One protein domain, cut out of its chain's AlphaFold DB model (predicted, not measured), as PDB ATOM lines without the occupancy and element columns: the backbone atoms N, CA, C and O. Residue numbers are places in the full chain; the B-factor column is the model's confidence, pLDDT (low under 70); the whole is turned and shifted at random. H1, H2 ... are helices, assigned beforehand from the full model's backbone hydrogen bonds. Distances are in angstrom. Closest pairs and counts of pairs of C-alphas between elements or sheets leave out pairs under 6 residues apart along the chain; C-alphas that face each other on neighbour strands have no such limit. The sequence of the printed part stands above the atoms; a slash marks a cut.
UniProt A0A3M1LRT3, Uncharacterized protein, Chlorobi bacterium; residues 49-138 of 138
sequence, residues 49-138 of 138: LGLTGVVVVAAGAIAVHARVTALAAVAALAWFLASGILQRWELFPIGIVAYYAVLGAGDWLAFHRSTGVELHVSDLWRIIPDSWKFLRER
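This is residues 49 to 138 of the 138 residues of an uncharacterized protein of Chlorobi bacterium (UniProt A0A3M1LRT3). A long helical hairpin, H2 and H3, has the shorter H1 packed on it near its open end; a tail, residues 116 to 138 with H4 and H5, sticks out. H1, H2 and H3 make an up-and-down bundle, each running against the one before. The printed part has 90 residues, five named helices, H1 to H5, and no named strand: all helix, loose, radius of gyration of the C-alphas 17.2 A, spans 55 by 25 by 24 A.

H1, residues 49 to 58, touches residues 62 to 65 alone of H2, residues 62 to 85, a hairpin at a shallow tilt of 24 degrees; closest C-alphas Gly 53 and His 65, 6.2 A. H2 and H3, residues 94 to 115, touch as a hairpin at 23 degrees, shallow; closest C-alphas Ala 76 and Gly 95, 4.0 A. H1 touches H3, the same way, at 36 degrees, only just steep; closest C-alphas Leu 49 and Gly 104, 4.6 A. H4, residues 121 to 124, and H5, residues 127 to 136, meet only through their link; both are apart from H1, H2 and H3. Every O i to N i+4 pair is within hydrogen-bond range in H2, H3 and H5, and 4 of 6 in H1; H4 is too short for one.

C-alpha 49 begins H1 at (12.768, -34.282, 18.742). H2 measures 34.6 A, H3 31.1 A. H5 ends at C-alpha 136, (34.364, -18.764, 32.244).

The printed part has no cut and no long link. The C-alphas farthest apart, Gln 87 and Arg 136, are 56.0 A apart. The model's pLDDT is under 70 at residues 114 to 126 and 138.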
ATOM      1  N   LEU A  49      13.863 -35.209  18.460       76.31
ATOM      2  CA  LEU A  49      12.768 -34.282  18.742       76.31
ATOM      3  C   LEU A  49      12.606 -34.005  20.242       76.31
ATOM      4  O   LEU A  49      12.157 -32.922  20.607       76.31
ATOM      5  N   GLY A  50      13.033 -34.921  21.118       77.81
ATOM      6  CA  GLY A  50      13.034 -34.700  22.566       77.81
ATOM      7  C   GLY A  50      13.911 -33.525  23.020       77.81
ATOM      8  O   GLY A  50      13.699 -32.993  24.107       77.81
ATOM      9  N   LEU A  51      14.853 -33.064  22.185       80.88
ATOM     10  CA  LEU A  51      15.672 -31.882  22.477       80.88
ATOM     11  C   LEU A  51      14.855 -30.584  22.487       80.88
ATOM     12  O   LEU A  51      15.229 -29.637  23.175       80.88
ATOM     13  N   THR A  52      13.718 -30.538  21.784       77.88
ATOM     14  CA  THR A  52      12.819 -29.370  21.812       77.88
ATOM     15  C   THR A  52      12.294 -29.090  23.222       77.88
ATOM     16  O   THR A  52      12.220 -27.932  23.628       77.88
ATOM     17  N   GLY A  53      12.053 -30.133  24.021       76.94
ATOM     18  CA  GLY A  53      11.668 -29.999  25.424       76.94
ATOM     19  C   GLY A  53      12.727 -29.310  26.283       76.94
ATOM     20  O   GLY A  53      12.389 -28.505  27.149       76.94
ATOM     21  N   VAL A  54      14.017 -29.532  26.001       81.62
ATOM     22  CA  VAL A  54      15.116 -28.839  26.699       81.62
ATOM     23  C   VAL A  54      15.042 -27.333  26.451       81.62
ATOM     24  O   VAL A  54      15.207 -26.551  27.384       81.62
ATOM     25  N   VAL A  55      14.731 -26.923  25.218       77.44
ATOM     26  CA  VAL A  55      14.562 -25.508  24.849       77.44
ATOM     27  C   VAL A  55      13.355 -24.895  25.564       77.44
ATOM     28  O   VAL A  55      13.462 -23.803  26.118       77.44
ATOM     29  N   VAL A  56      12.225 -25.605  25.620       78.06
ATOM     30  CA  VAL A  56      11.012 -25.157  26.335       78.06
ATOM     31  C   VAL A  56      11.273 -24.993  27.835       78.06
ATOM     32  O   VAL A  56      10.859 -24.000  28.439       78.06
ATOM     33  N   VAL A  57      11.989 -25.939  28.444       79.69
ATOM     34  CA  VAL A  57      12.387 -25.873  29.858       79.69
ATOM     35  C   VAL A  57      13.355 -24.714  30.101       79.69
ATOM     36  O   VAL A  57      13.158 -23.961  31.054       79.69
ATOM     37  N   ALA A  58      14.349 -24.522  29.229       76.06
ATOM     38  CA  ALA A  58      15.289 -23.404  29.308       76.06
ATOM     39  C   ALA A  58      14.592 -22.038  29.162       76.06
ATOM     40  O   ALA A  58      14.989 -21.075  29.812       76.06
ATOM     41  N   ALA A  59      13.508 -21.967  28.384       72.38
ATOM     42  CA  ALA A  59      12.646 -20.790  28.271       72.38
ATOM     43  C   ALA A  59      11.723 -20.568  29.495       72.38
ATOM     44  O   ALA A  59      10.919 -19.639  29.500       72.38
ATOM     45  N   GLY A  60      11.810 -21.411  30.532       75.81
ATOM     46  CA  GLY A  60      11.037 -21.288  31.774       75.81
ATOM     47  C   GLY A  60       9.637 -21.911  31.728       75.81
ATOM     48  O   GLY A  60       8.892 -21.830  32.705       75.81
ATOM     49  N   ALA A  61       9.261 -22.584  30.637       79.69
ATOM     50  CA  ALA A  61       7.917 -23.128  30.428       79.69
ATOM     51  C   ALA A  61       7.763 -24.589  30.913       79.69
ATOM     52  O   ALA A  61       7.135 -25.424  30.257       79.69
ATOM     53  N   ILE A  62       8.292 -24.906  32.100       84.44
ATOM     54  CA  ILE A  62       8.344 -26.278  32.656       84.44
ATOM     55  C   ILE A  62       6.951 -26.913  32.772       84.44
ATOM     56  O   ILE A  62       6.759 -28.076  32.425       84.44
ATOM     57  N   ALA A  63       5.954 -26.147  33.227       84.94
ATOM     58  CA  ALA A  63       4.587 -26.644  33.373       84.94
ATOM     59  C   ALA A  63       3.951 -27.030  32.027       84.94
ATOM     60  O   ALA A  63       3.093 -27.912  31.981       84.94
ATOM     61  N   VAL A  64       4.361 -26.378  30.934       86.12
ATOM     62  CA  VAL A  64       3.892 -26.706  29.586       86.12
ATOM     63  C   VAL A  64       4.555 -27.991  29.109       86.12
ATOM     64  O   VAL A  64       3.836 -28.912  28.725       86.12
ATOM     65  N   HIS A  65       5.881 -28.093  29.242       88.94
ATOM     66  CA  HIS A  65       6.617 -29.315  28.915       88.94
ATOM     67  C   HIS A  65       6.041 -30.530  29.658       88.94
ATOM     68  O   HIS A  65       5.685 -31.518  29.030       88.94
ATOM     69  N   ALA A  66       5.797 -30.424  30.970       89.00
ATOM     70  CA  ALA A  66       5.223 -31.514  31.765       89.00
ATOM     71  C   ALA A  66       3.845 -31.989  31.253       89.00
ATOM     72  O   ALA A  66       3.561 -33.189  31.240       89.00
ATOM     73  N   ARG A  67       2.987 -31.064  30.798       92.44
ATOM     74  CA  ARG A  67       1.688 -31.410  30.190       92.44
ATOM     75  C   ARG A  67       1.874 -32.123  28.854       92.44
ATOM     76  O   ARG A  67       1.189 -33.111  28.600       92.44
ATOM     77  N   VAL A  68       2.802 -31.651  28.024       92.25
ATOM     78  CA  VAL A  68       3.139 -32.290  26.745       92.25
ATOM     79  C   VAL A  68       3.712 -33.691  26.975       92.25
ATOM     80  O   VAL A  68       3.278 -34.636  26.320       92.25
ATOM     81  N   THR A  69       4.600 -33.868  27.955       93.56
ATOM     82  CA  THR A  69       5.142 -35.180  28.339       93.56
ATOM     83  C   THR A  69       4.041 -36.145  28.770       93.56
ATOM     84  O   THR A  69       4.044 -37.305  28.356       93.56
ATOM     85  N   ALA A  70       3.065 -35.680  29.555       94.44
ATOM     86  CA  ALA A  70       1.925 -36.503  29.949       94.44
ATOM     87  C   ALA A  70       1.092 -36.946  28.732       94.44
ATOM     88  O   ALA A  70       0.742 -38.121  28.623       94.44
ATOM     89  N   LEU A  71       0.828 -36.043  27.781       94.06
ATOM     90  CA  LEU A  71       0.134 -36.379  26.531       94.06
ATOM     91  C   LEU A  71       0.928 -37.382  25.683       94.06
ATOM     92  O   LEU A  71       0.349 -38.337  25.163       94.06
ATOM     93  N   ALA A  72       2.245 -37.208  25.585       94.88
ATOM     94  CA  ALA A  72       3.131 -38.135  24.888       94.88
ATOM     95  C   ALA A  72       3.103 -39.535  25.520       94.88
ATOM     96  O   ALA A  72       3.008 -40.534  24.807       94.88
ATOM     97  N   ALA A  73       3.114 -39.618  26.855       94.81
ATOM     98  CA  ALA A  73       3.004 -40.882  27.580       94.81
ATOM     99  C   ALA A  73       1.652 -41.576  27.339       94.81
ATOM    100  O   ALA A  73       1.612 -42.788  27.126       94.81
ATOM    101  N   VAL A  74       0.551 -40.816  27.307       96.69
ATOM    102  CA  VAL A  74      -0.783 -41.351  26.983       96.69
ATOM    103  C   VAL A  74      -0.837 -41.871  25.544       96.69
ATOM    104  O   VAL A  74      -1.351 -42.966  25.312       96.69
ATOM    105  N   ALA A  75      -0.269 -41.139  24.584       94.38
ATOM    106  CA  ALA A  75      -0.195 -41.581  23.191       94.38
ATOM    107  C   ALA A  75       0.620 -42.877  23.045       94.38
ATOM    108  O   ALA A  75       0.194 -43.803  22.353       94.38
ATOM    109  N   ALA A  76       1.756 -42.975  23.737       94.81
ATOM    110  CA  ALA A  76       2.577 -44.182  23.764       94.81
ATOM    111  C   ALA A  76       1.816 -45.378  24.349       94.81
ATOM    112  O   ALA A  76       1.792 -46.456  23.753       94.81
ATOM    113  N   LEU A  77       1.142 -45.171  25.485       95.25
ATOM    114  CA  LEU A  77       0.346 -46.199  26.148       95.25
ATOM    115  C   LEU A  77      -0.784 -46.712  25.249       95.25
ATOM    116  O   LEU A  77      -0.992 -47.922  25.168       95.25
ATOM    117  N   ALA A  78      -1.476 -45.816  24.541       94.56
ATOM    118  CA  ALA A  78      -2.520 -46.192  23.592       94.56
ATOM    119  C   ALA A  78      -1.979 -47.122  22.493       94.56
ATOM    120  O   ALA A  78      -2.610 -48.131  22.178       94.56
ATOM    121  N   TRP A  79      -0.784 -46.839  21.967       93.81
ATOM    122  CA  TRP A  79      -0.127 -47.692  20.974       93.81
ATOM    123  C   TRP A  79       0.339 -49.033  21.538       93.81
ATOM    124  O   TRP A  79       0.148 -50.061  20.884       93.81
ATOM    125  N   PHE A  80       0.886 -49.061  22.756       91.44
ATOM    126  CA  PHE A  80       1.245 -50.321  23.410       91.44
ATOM    127  C   PHE A  80       0.013 -51.211  23.611       91.44
ATOM    128  O   PHE A  80       0.042 -52.387  23.244       91.44
ATOM    129  N   LEU A  81      -1.094 -50.645  24.098       92.44
ATOM    130  CA  LEU A  81      -2.353 -51.372  24.272       92.44
ATOM    131  C   LEU A  81      -2.926 -51.848  22.933       92.44
ATOM    132  O   LEU A  81      -3.285 -53.018  22.807       92.44
ATOM    133  N   ALA A  82      -2.955 -50.983  21.916       91.75
ATOM    134  CA  ALA A  82      -3.436 -51.335  20.582       91.75
ATOM    135  C   ALA A  82      -2.618 -52.479  19.963       91.75
ATOM    136  O   ALA A  82      -3.197 -53.413  19.409       91.75
ATOM    137  N   SER A  83      -1.288 -52.455  20.109       89.81
ATOM    138  CA  SER A  83      -0.417 -53.529  19.611       89.81
ATOM    139  C   SER A  83      -0.732 -54.883  20.262       89.81
ATOM    140  O   SER A  83      -0.792 -55.899  19.567       89.81
ATOM    141  N   GLY A  84      -1.025 -54.885  21.569       86.38
ATOM    142  CA  GLY A  84      -1.419 -56.083  22.311       86.38
ATOM    143  C   GLY A  84      -2.805 -56.599  21.919       86.38
ATOM    144  O   GLY A  84      -2.964 -57.795  21.686       86.38
ATOM    145  N   ILE A  85      -3.795 -55.707  21.781       91.88
ATOM    146  CA  ILE A  85      -5.169 -56.061  21.370       91.88
ATOM    147  C   ILE A  85      -5.183 -56.655  19.958       91.88
ATOM    148  O   ILE A  85      -5.866 -57.646  19.711       91.88
ATOM    149  N   LEU A  86      -4.407 -56.079  19.038       90.62
ATOM    150  CA  LEU A  86      -4.300 -56.556  17.658       90.62
ATOM    151  C   LEU A  86      -3.423 -57.812  17.520       90.62
ATOM    152  O   LEU A  86      -3.309 -58.342  16.419       90.62
ATOM    153  N   GLN A  87      -2.782 -58.268  18.605       86.44
ATOM    154  CA  GLN A  87      -1.762 -59.326  18.605       86.44
ATOM    155  C   GLN A  87      -0.617 -59.084  17.603       86.44
ATOM    156  O   GLN A  87       0.035 -60.019  17.140       86.44
ATOM    157  N   ARG A  88      -0.354 -57.813  17.286       84.44
ATOM    158  CA  ARG A  88       0.703 -57.371  16.373       84.44
ATOM    159  C   ARG A  88       1.883 -56.853  17.175       84.44
ATOM    160  O   ARG A  88       2.131 -55.650  17.257       84.44
ATOM    161  N   TRP A  89       2.588 -57.782  17.811       79.75
ATOM    162  CA  TRP A  89       3.704 -57.487  18.712       79.75
ATOM    163  C   TRP A  89       4.845 -56.742  18.014       79.75
ATOM    164  O   TRP A  89       5.531 -55.942  18.647       79.75
ATOM    165  N   GLU A  90       5.013 -56.929  16.705       78.94
ATOM    166  CA  GLU A  90       5.977 -56.183  15.896       78.94
ATOM    167  C   GLU A  90       5.760 -54.661  15.941       78.94
ATOM    168  O   GLU A  90       6.717 -53.908  15.793       78.94
ATOM    169  N   LEU A  91       4.526 -54.209  16.204       82.38
ATOM    170  CA  LEU A  91       4.157 -52.794  16.276       82.38
ATOM    171  C   LEU A  91       4.367 -52.186  17.664       82.38
ATOM    172  O   LEU A  91       4.185 -50.981  17.825       82.38
ATOM    173  N   PHE A  92       4.743 -52.977  18.671       83.69
ATOM    174  CA  PHE A  92       4.933 -52.477  20.032       83.69
ATOM    175  C   PHE A  92       5.850 -51.234  20.085       83.69
ATOM    176  O   PHE A  92       5.470 -50.247  20.716       83.69
ATOM    177  N   PRO A  93       6.984 -51.168  19.355       86.56
ATOM    178  CA  PRO A  93       7.852 -49.991  19.376       86.56
ATOM    179  C   PRO A  93       7.261 -48.724  18.740       86.56
ATOM    180  O   PRO A  93       7.819 -47.646  18.943       86.56
ATOM    181  N   ILE A  94       6.119 -48.798  18.040       87.94
ATOM    182  CA  ILE A  94       5.402 -47.603  17.555       87.94
ATOM    183  C   ILE A  94       5.007 -46.695  18.722       87.94
ATOM    184  O   ILE A  94       5.005 -45.478  18.561       87.94
ATOM    185  N   GLY A  95       4.758 -47.242  19.916       90.50
ATOM    186  CA  GLY A  95       4.503 -46.416  21.099       90.50
ATOM    187  C   GLY A  95       5.664 -45.474  21.432       90.50
ATOM    188  O   GLY A  95       5.432 -44.328  21.810       90.50
ATOM    189  N   ILE A  96       6.910 -45.901  21.199       89.75
ATOM    190  CA  ILE A  96       8.102 -45.059  21.382       89.75
ATOM    191  C   ILE A  96       8.145 -43.964  20.310       89.75
ATOM    192  O   ILE A  96       8.417 -42.805  20.617       89.75
ATOM    193  N   VAL A  97       7.823 -44.306  19.060       89.88
ATOM    194  CA  VAL A  97       7.735 -43.327  17.964       89.88
ATOM    195  C   VAL A  97       6.676 -42.268  18.279       89.88
ATOM    196  O   VAL A  97       6.945 -41.071  18.191       89.88
ATOM    197  N   ALA A  98       5.489 -42.704  18.701       91.62
ATOM    198  CA  ALA A  98       4.384 -41.833  19.067       91.62
ATOM    199  C   ALA A  98       4.739 -40.923  20.248       91.62
ATOM    200  O   ALA A  98       4.418 -39.737  20.210       91.62
ATOM    201  N   TYR A  99       5.449 -41.448  21.252       93.75
ATOM    202  CA  TYR A  99       5.949 -40.655  22.371       93.75
ATOM    203  C   TYR A  99       6.797 -39.477  21.883       93.75
ATOM    204  O   TYR A  99       6.463 -38.324  22.144       93.75
ATOM    205  N   TYR A 100       7.872 -39.750  21.138       90.44
ATOM    206  CA  TYR A 100       8.793 -38.699  20.700       90.44
ATOM    207  C   TYR A 100       8.168 -37.748  19.679       90.44
ATOM    208  O   TYR A 100       8.465 -36.554  19.708       90.44
ATOM    209  N   ALA A 101       7.270 -38.239  18.823       89.38
ATOM    210  CA  ALA A 101       6.538 -37.400  17.883       89.38
ATOM    211  C   ALA A 101       5.607 -36.411  18.605       89.38
ATOM    212  O   ALA A 101       5.629 -35.220  18.300       89.38
ATOM    213  N   VAL A 102       4.822 -36.881  19.583       92.69
ATOM    214  CA  VAL A 102       3.916 -36.021  20.364       92.69
ATOM    215  C   VAL A 102       4.700 -35.067  21.256       92.69
ATOM    216  O   VAL A 102       4.351 -33.890  21.321       92.69
ATOM    217  N   LEU A 103       5.769 -35.549  21.897       92.56
ATOM    218  CA  LEU A 103       6.650 -34.725  22.721       92.56
ATOM    219  C   LEU A 103       7.252 -33.589  21.889       92.56
ATOM    220  O   LEU A 103       7.044 -32.421  22.195       92.56
ATOM    221  N   GLY A 104       7.899 -33.937  20.778       87.38
ATOM    222  CA  GLY A 104       8.532 -32.987  19.873       87.38
ATOM    223  C   GLY A 104       7.580 -31.966  19.272       87.38
ATOM    224  O   GLY A 104       7.835 -30.766  19.315       87.38
ATOM    225  N   ALA A 105       6.468 -32.439  18.707       88.44
ATOM    226  CA  ALA A 105       5.481 -31.562  18.090       88.44
ATOM    227  C   ALA A 105       4.799 -30.662  19.128       88.44
ATOM    228  O   ALA A 105       4.578 -29.479  18.866       88.44
ATOM    229  N   GLY A 106       4.477 -31.204  20.305       88.88
ATOM    230  CA  GLY A 106       3.850 -30.457  21.389       88.88
ATOM    231  C   GLY A 106       4.770 -29.383  21.959       88.88
ATOM    232  O   GLY A 106       4.338 -28.238  22.097       88.88
ATOM    233  N   ASP A 107       6.033 -29.721  22.221       86.62
ATOM    234  CA  ASP A 107       7.036 -28.785  22.731       86.62
ATOM    235  C   ASP A 107       7.372 -27.708  21.690       86.62
ATOM    236  O   ASP A 107       7.422 -26.525  22.025       86.62
ATOM    237  N   TRP A 108       7.504 -28.073  20.412       84.00
ATOM    238  CA  TRP A 108       7.703 -27.109  19.324       84.00
ATOM    239  C   TRP A 108       6.537 -26.123  19.192       84.00
ATOM    240  O   TRP A 108       6.733 -24.909  19.112       84.00
ATOM    241  N   LEU A 109       5.301 -26.630  19.201       85.00
ATOM    242  CA  LEU A 109       4.099 -25.805  19.095       85.00
ATOM    243  C   LEU A 109       3.931 -24.901  20.324       85.00
ATOM    244  O   LEU A 109       3.534 -23.741  20.194       85.00
ATOM    245  N   ALA A 110       4.239 -25.425  21.510       80.19
ATOM    246  CA  ALA A 110       4.256 -24.666  22.749       80.19
ATOM    247  C   ALA A 110       5.297 -23.549  22.699       80.19
ATOM    248  O   ALA A 110       4.958 -22.407  23.004       80.19
ATOM    249  N   PHE A 111       6.522 -23.850  22.270       76.56
ATOM    250  CA  PHE A 111       7.580 -22.865  22.090       76.56
ATOM    251  C   PHE A 111       7.118 -21.750  21.147       76.56
ATOM    252  O   PHE A 111       7.015 -20.599  21.561       76.56
ATOM    253  N   HIS A 112       6.687 -22.098  19.936       75.69
ATOM    254  CA  HIS A 112       6.301 -21.115  18.925       75.69
ATOM    255  C   HIS A 112       5.136 -20.206  19.363       75.69
ATOM    256  O   HIS A 112       5.115 -19.020  19.026       75.69
ATOM    257  N   ARG A 113       4.171 -20.737  20.127       76.25
ATOM    258  CA  ARG A 113       3.023 -19.971  20.648       76.25
ATOM    259  C   ARG A 113       3.352 -19.130  21.879       76.25
ATOM    260  O   ARG A 113       2.694 -18.119  22.094       76.25
ATOM    261  N   SER A 114       4.288 -19.579  22.711       66.00
ATOM    262  CA  SER A 114       4.571 -18.961  24.014       66.00
ATOM    263  C   SER A 114       5.612 -17.853  23.928       66.00
ATOM    264  O   SER A 114       5.476 -16.852  24.626       66.00
ATOM    265  N   THR A 115       6.624 -18.002  23.073       58.53
ATOM    266  CA  THR A 115       7.714 -17.026  22.964       58.53
ATOM    267  C   THR A 115       7.563 -16.080  21.777       58.53
ATOM    268  O   THR A 115       8.119 -14.988  21.824       58.53
ATOM    269  N   GLY A 116       6.838 -16.455  20.714       55.72
ATOM    270  CA  GLY A 116       6.796 -15.660  19.475       55.72
ATOM    271  C   GLY A 116       8.175 -15.478  18.820       55.72
ATOM    272  O   GLY A 116       8.341 -14.610  17.969       55.72
ATOM    273  N   VAL A 117       9.170 -16.269  19.237       56.03
ATOM    274  CA  VAL A 117      10.554 -16.187  18.769       56.03
ATOM    275  C   VAL A 117      10.706 -17.074  17.539       56.03
ATOM    276  O   VAL A 117      10.613 -18.299  17.631       56.03
ATOM    277  N   GLU A 118      10.967 -16.457  16.390       58.31
ATOM    278  CA  GLU A 118      11.451 -17.157  15.203       58.31
ATOM    279  C   GLU A 118      12.925 -17.516  15.410       58.31
ATOM    280  O   GLU A 118      13.799 -16.651  15.354       58.31
ATOM    281  N   LEU A 119      13.203 -18.796  15.669       55.16
ATOM    282  CA  LEU A 119      14.570 -19.309  15.731       55.16
ATOM    283  C   LEU A 119      15.209 -19.194  14.348       55.16
ATOM    284  O   LEU A 119      14.844 -19.922  13.422       55.16
ATOM    285  N   HIS A 120      16.173 -18.290  14.215       57.69
ATOM    286  CA  HIS A 120      16.941 -18.154  12.989       57.69
ATOM    287  C   HIS A 120      18.157 -19.079  13.041       57.69
ATOM    288  O   HIS A 120      18.741 -19.327  14.094       57.69
ATOM    289  N   VAL A 121      18.604 -19.564  11.881       56.06
ATOM    290  CA  VAL A 121      19.825 -20.391  11.781       56.06
ATOM    291  C   VAL A 121      21.048 -19.657  12.359       56.06
ATOM    292  O   VAL A 121      21.978 -20.287  12.855       56.06
ATOM    293  N   SER A 122      21.035 -18.321  12.366       63.31
ATOM    294  CA  SER A 122      22.047 -17.485  13.018       63.31
ATOM    295  C   SER A 122      22.126 -17.662  14.536       63.31
ATOM    296  O   SER A 122      23.204 -17.493  15.101       63.31
ATOM    297  N   ASP A 123      21.032 -18.033  15.203       63.88
ATOM    298  CA  ASP A 123      21.010 -18.231  16.656       63.88
ATOM    299  C   ASP A 123      21.774 -19.495  17.067       63.88
ATOM    300  O   ASP A 123      22.362 -19.541  18.146       63.88
ATOM    301  N   LEU A 124      21.887 -20.483  16.170       61.25
ATOM    302  CA  LEU A 124      22.734 -21.660  16.392       61.25
ATOM    303  C   LEU A 124      24.215 -21.283  16.523       61.25
ATOM    304  O   LEU A 124      24.943 -21.924  17.275       61.25
ATOM    305  N   TRP A 125      24.668 -20.216  15.859       68.00
ATOM    306  CA  TRP A 125      26.052 -19.748  15.978       68.00
ATOM    307  C   TRP A 125      26.345 -19.059  17.316       68.00
ATOM    308  O   TRP A 125      27.510 -18.983  17.712       68.00
ATOM    309  N   ARG A 126      25.316 -18.619  18.057       68.00
ATOM    310  CA  ARG A 126      25.480 -18.049  19.407       68.00
ATOM    311  C   ARG A 126      25.812 -19.092  20.475       68.00
ATOM    312  O   ARG A 126      26.351 -18.722  21.514       68.00
ATOM    313  N   ILE A 127      25.631 -20.385  20.192       70.12
ATOM    314  CA  ILE A 127      26.048 -21.470  21.097       70.12
ATOM    315  C   ILE A 127      27.531 -21.372  21.465       70.12
ATOM    316  O   ILE A 127      27.884 -21.618  22.615       70.12
ATOM    317  N   ILE A 128      28.402 -21.003  20.521       72.75
ATOM    318  CA  ILE A 128      29.853 -20.948  20.750       72.75
ATOM    319  C   ILE A 128      30.219 -19.871  21.790       72.75
ATOM    320  O   ILE A 128      30.836 -20.221  22.801       72.75
ATOM    321  N   PRO A 129      29.848 -18.585  21.609       79.69
ATOM    322  CA  PRO A 129      30.151 -17.554  22.599       79.69
ATOM    323  C   PRO A 129      29.428 -17.768  23.936       79.69
ATOM    324  O   PRO A 129      30.036 -17.524  24.979       79.69
ATOM    325  N   ASP A 130      28.189 -18.266  23.939       75.31
ATOM    326  CA  ASP A 130      27.436 -18.490  25.183       75.31
ATOM    327  C   ASP A 130      28.029 -19.640  26.006       75.31
ATOM    328  O   ASP A 130      28.212 -19.510  27.219       75.31
ATOM    329  N   SER A 131      28.429 -20.734  25.346       72.19
ATOM    330  CA  SER A 131      29.120 -21.853  26.002       72.19
ATOM    331  C   SER A 131      30.463 -21.415  26.579       72.19
ATOM    332  O   SER A 131      30.812 -21.786  27.700       72.19
ATOM    333  N   TRP A 132      31.209 -20.588  25.841       76.88
ATOM    334  CA  TRP A 132      32.478 -20.035  26.312       76.88
ATOM    335  C   TRP A 132      32.294 -19.143  27.540       76.88
ATOM    336  O   TRP A 132      33.059 -19.243  28.499       76.88
ATOM    337  N   LYS A 133      31.264 -18.291  27.542       81.25
ATOM    338  CA  LYS A 133      30.953 -17.408  28.669       81.25
ATOM    339  C   LYS A 133      30.546 -18.202  29.913       81.25
ATOM    340  O   LYS A 133      31.086 -17.954  30.987       81.25
ATOM    341  N   PHE A 134      29.691 -19.210  29.753       76.75
ATOM    342  CA  PHE A 134      29.282 -20.105  30.838       76.75
ATOM    343  C   PHE A 134      30.463 -20.862  31.465       76.75
ATOM    344  O   PHE A 134      30.542 -20.980  32.684       76.75
ATOM    345  N   LEU A 135      31.401 -21.346  30.645       75.31
ATOM    346  CA  LEU A 135      32.611 -22.022  31.126       75.31
ATOM    347  C   LEU A 135      33.574 -21.087  31.868       75.31
ATOM    348  O   LEU A 135      34.409 -21.570  32.622       75.31
ATOM    349  N   ARG A 136      33.486 -19.774  31.637       82.69
ATOM    350  CA  ARG A 136      34.364 -18.764  32.244       82.69
ATOM    351  C   ARG A 136      33.817 -18.186  33.550       82.69
ATOM    352  O   ARG A 136      34.586 -17.641  34.331       82.69
ATOM    353  N   GLU A 137      32.499 -18.244  33.732       78.38
ATOM    354  CA  GLU A 137      31.785 -17.772  34.928       78.38
ATOM    355  C   GLU A 137      31.563 -18.891  35.971       78.38
ATOM    356  O   GLU A 137      30.978 -18.642  37.025       78.38
ATOM    357  N   ARG A 138      32.050 -20.109  35.693       52.81
ATOM    358  CA  ARG A 138      32.228 -21.206  36.657       52.81
ATOM    359  C   ARG A 138      33.676 -21.292  37.121       52.81
ATOM    360  O   ARG A 138      33.863 -21.686  38.291       52.81
TER     361      ARG A 138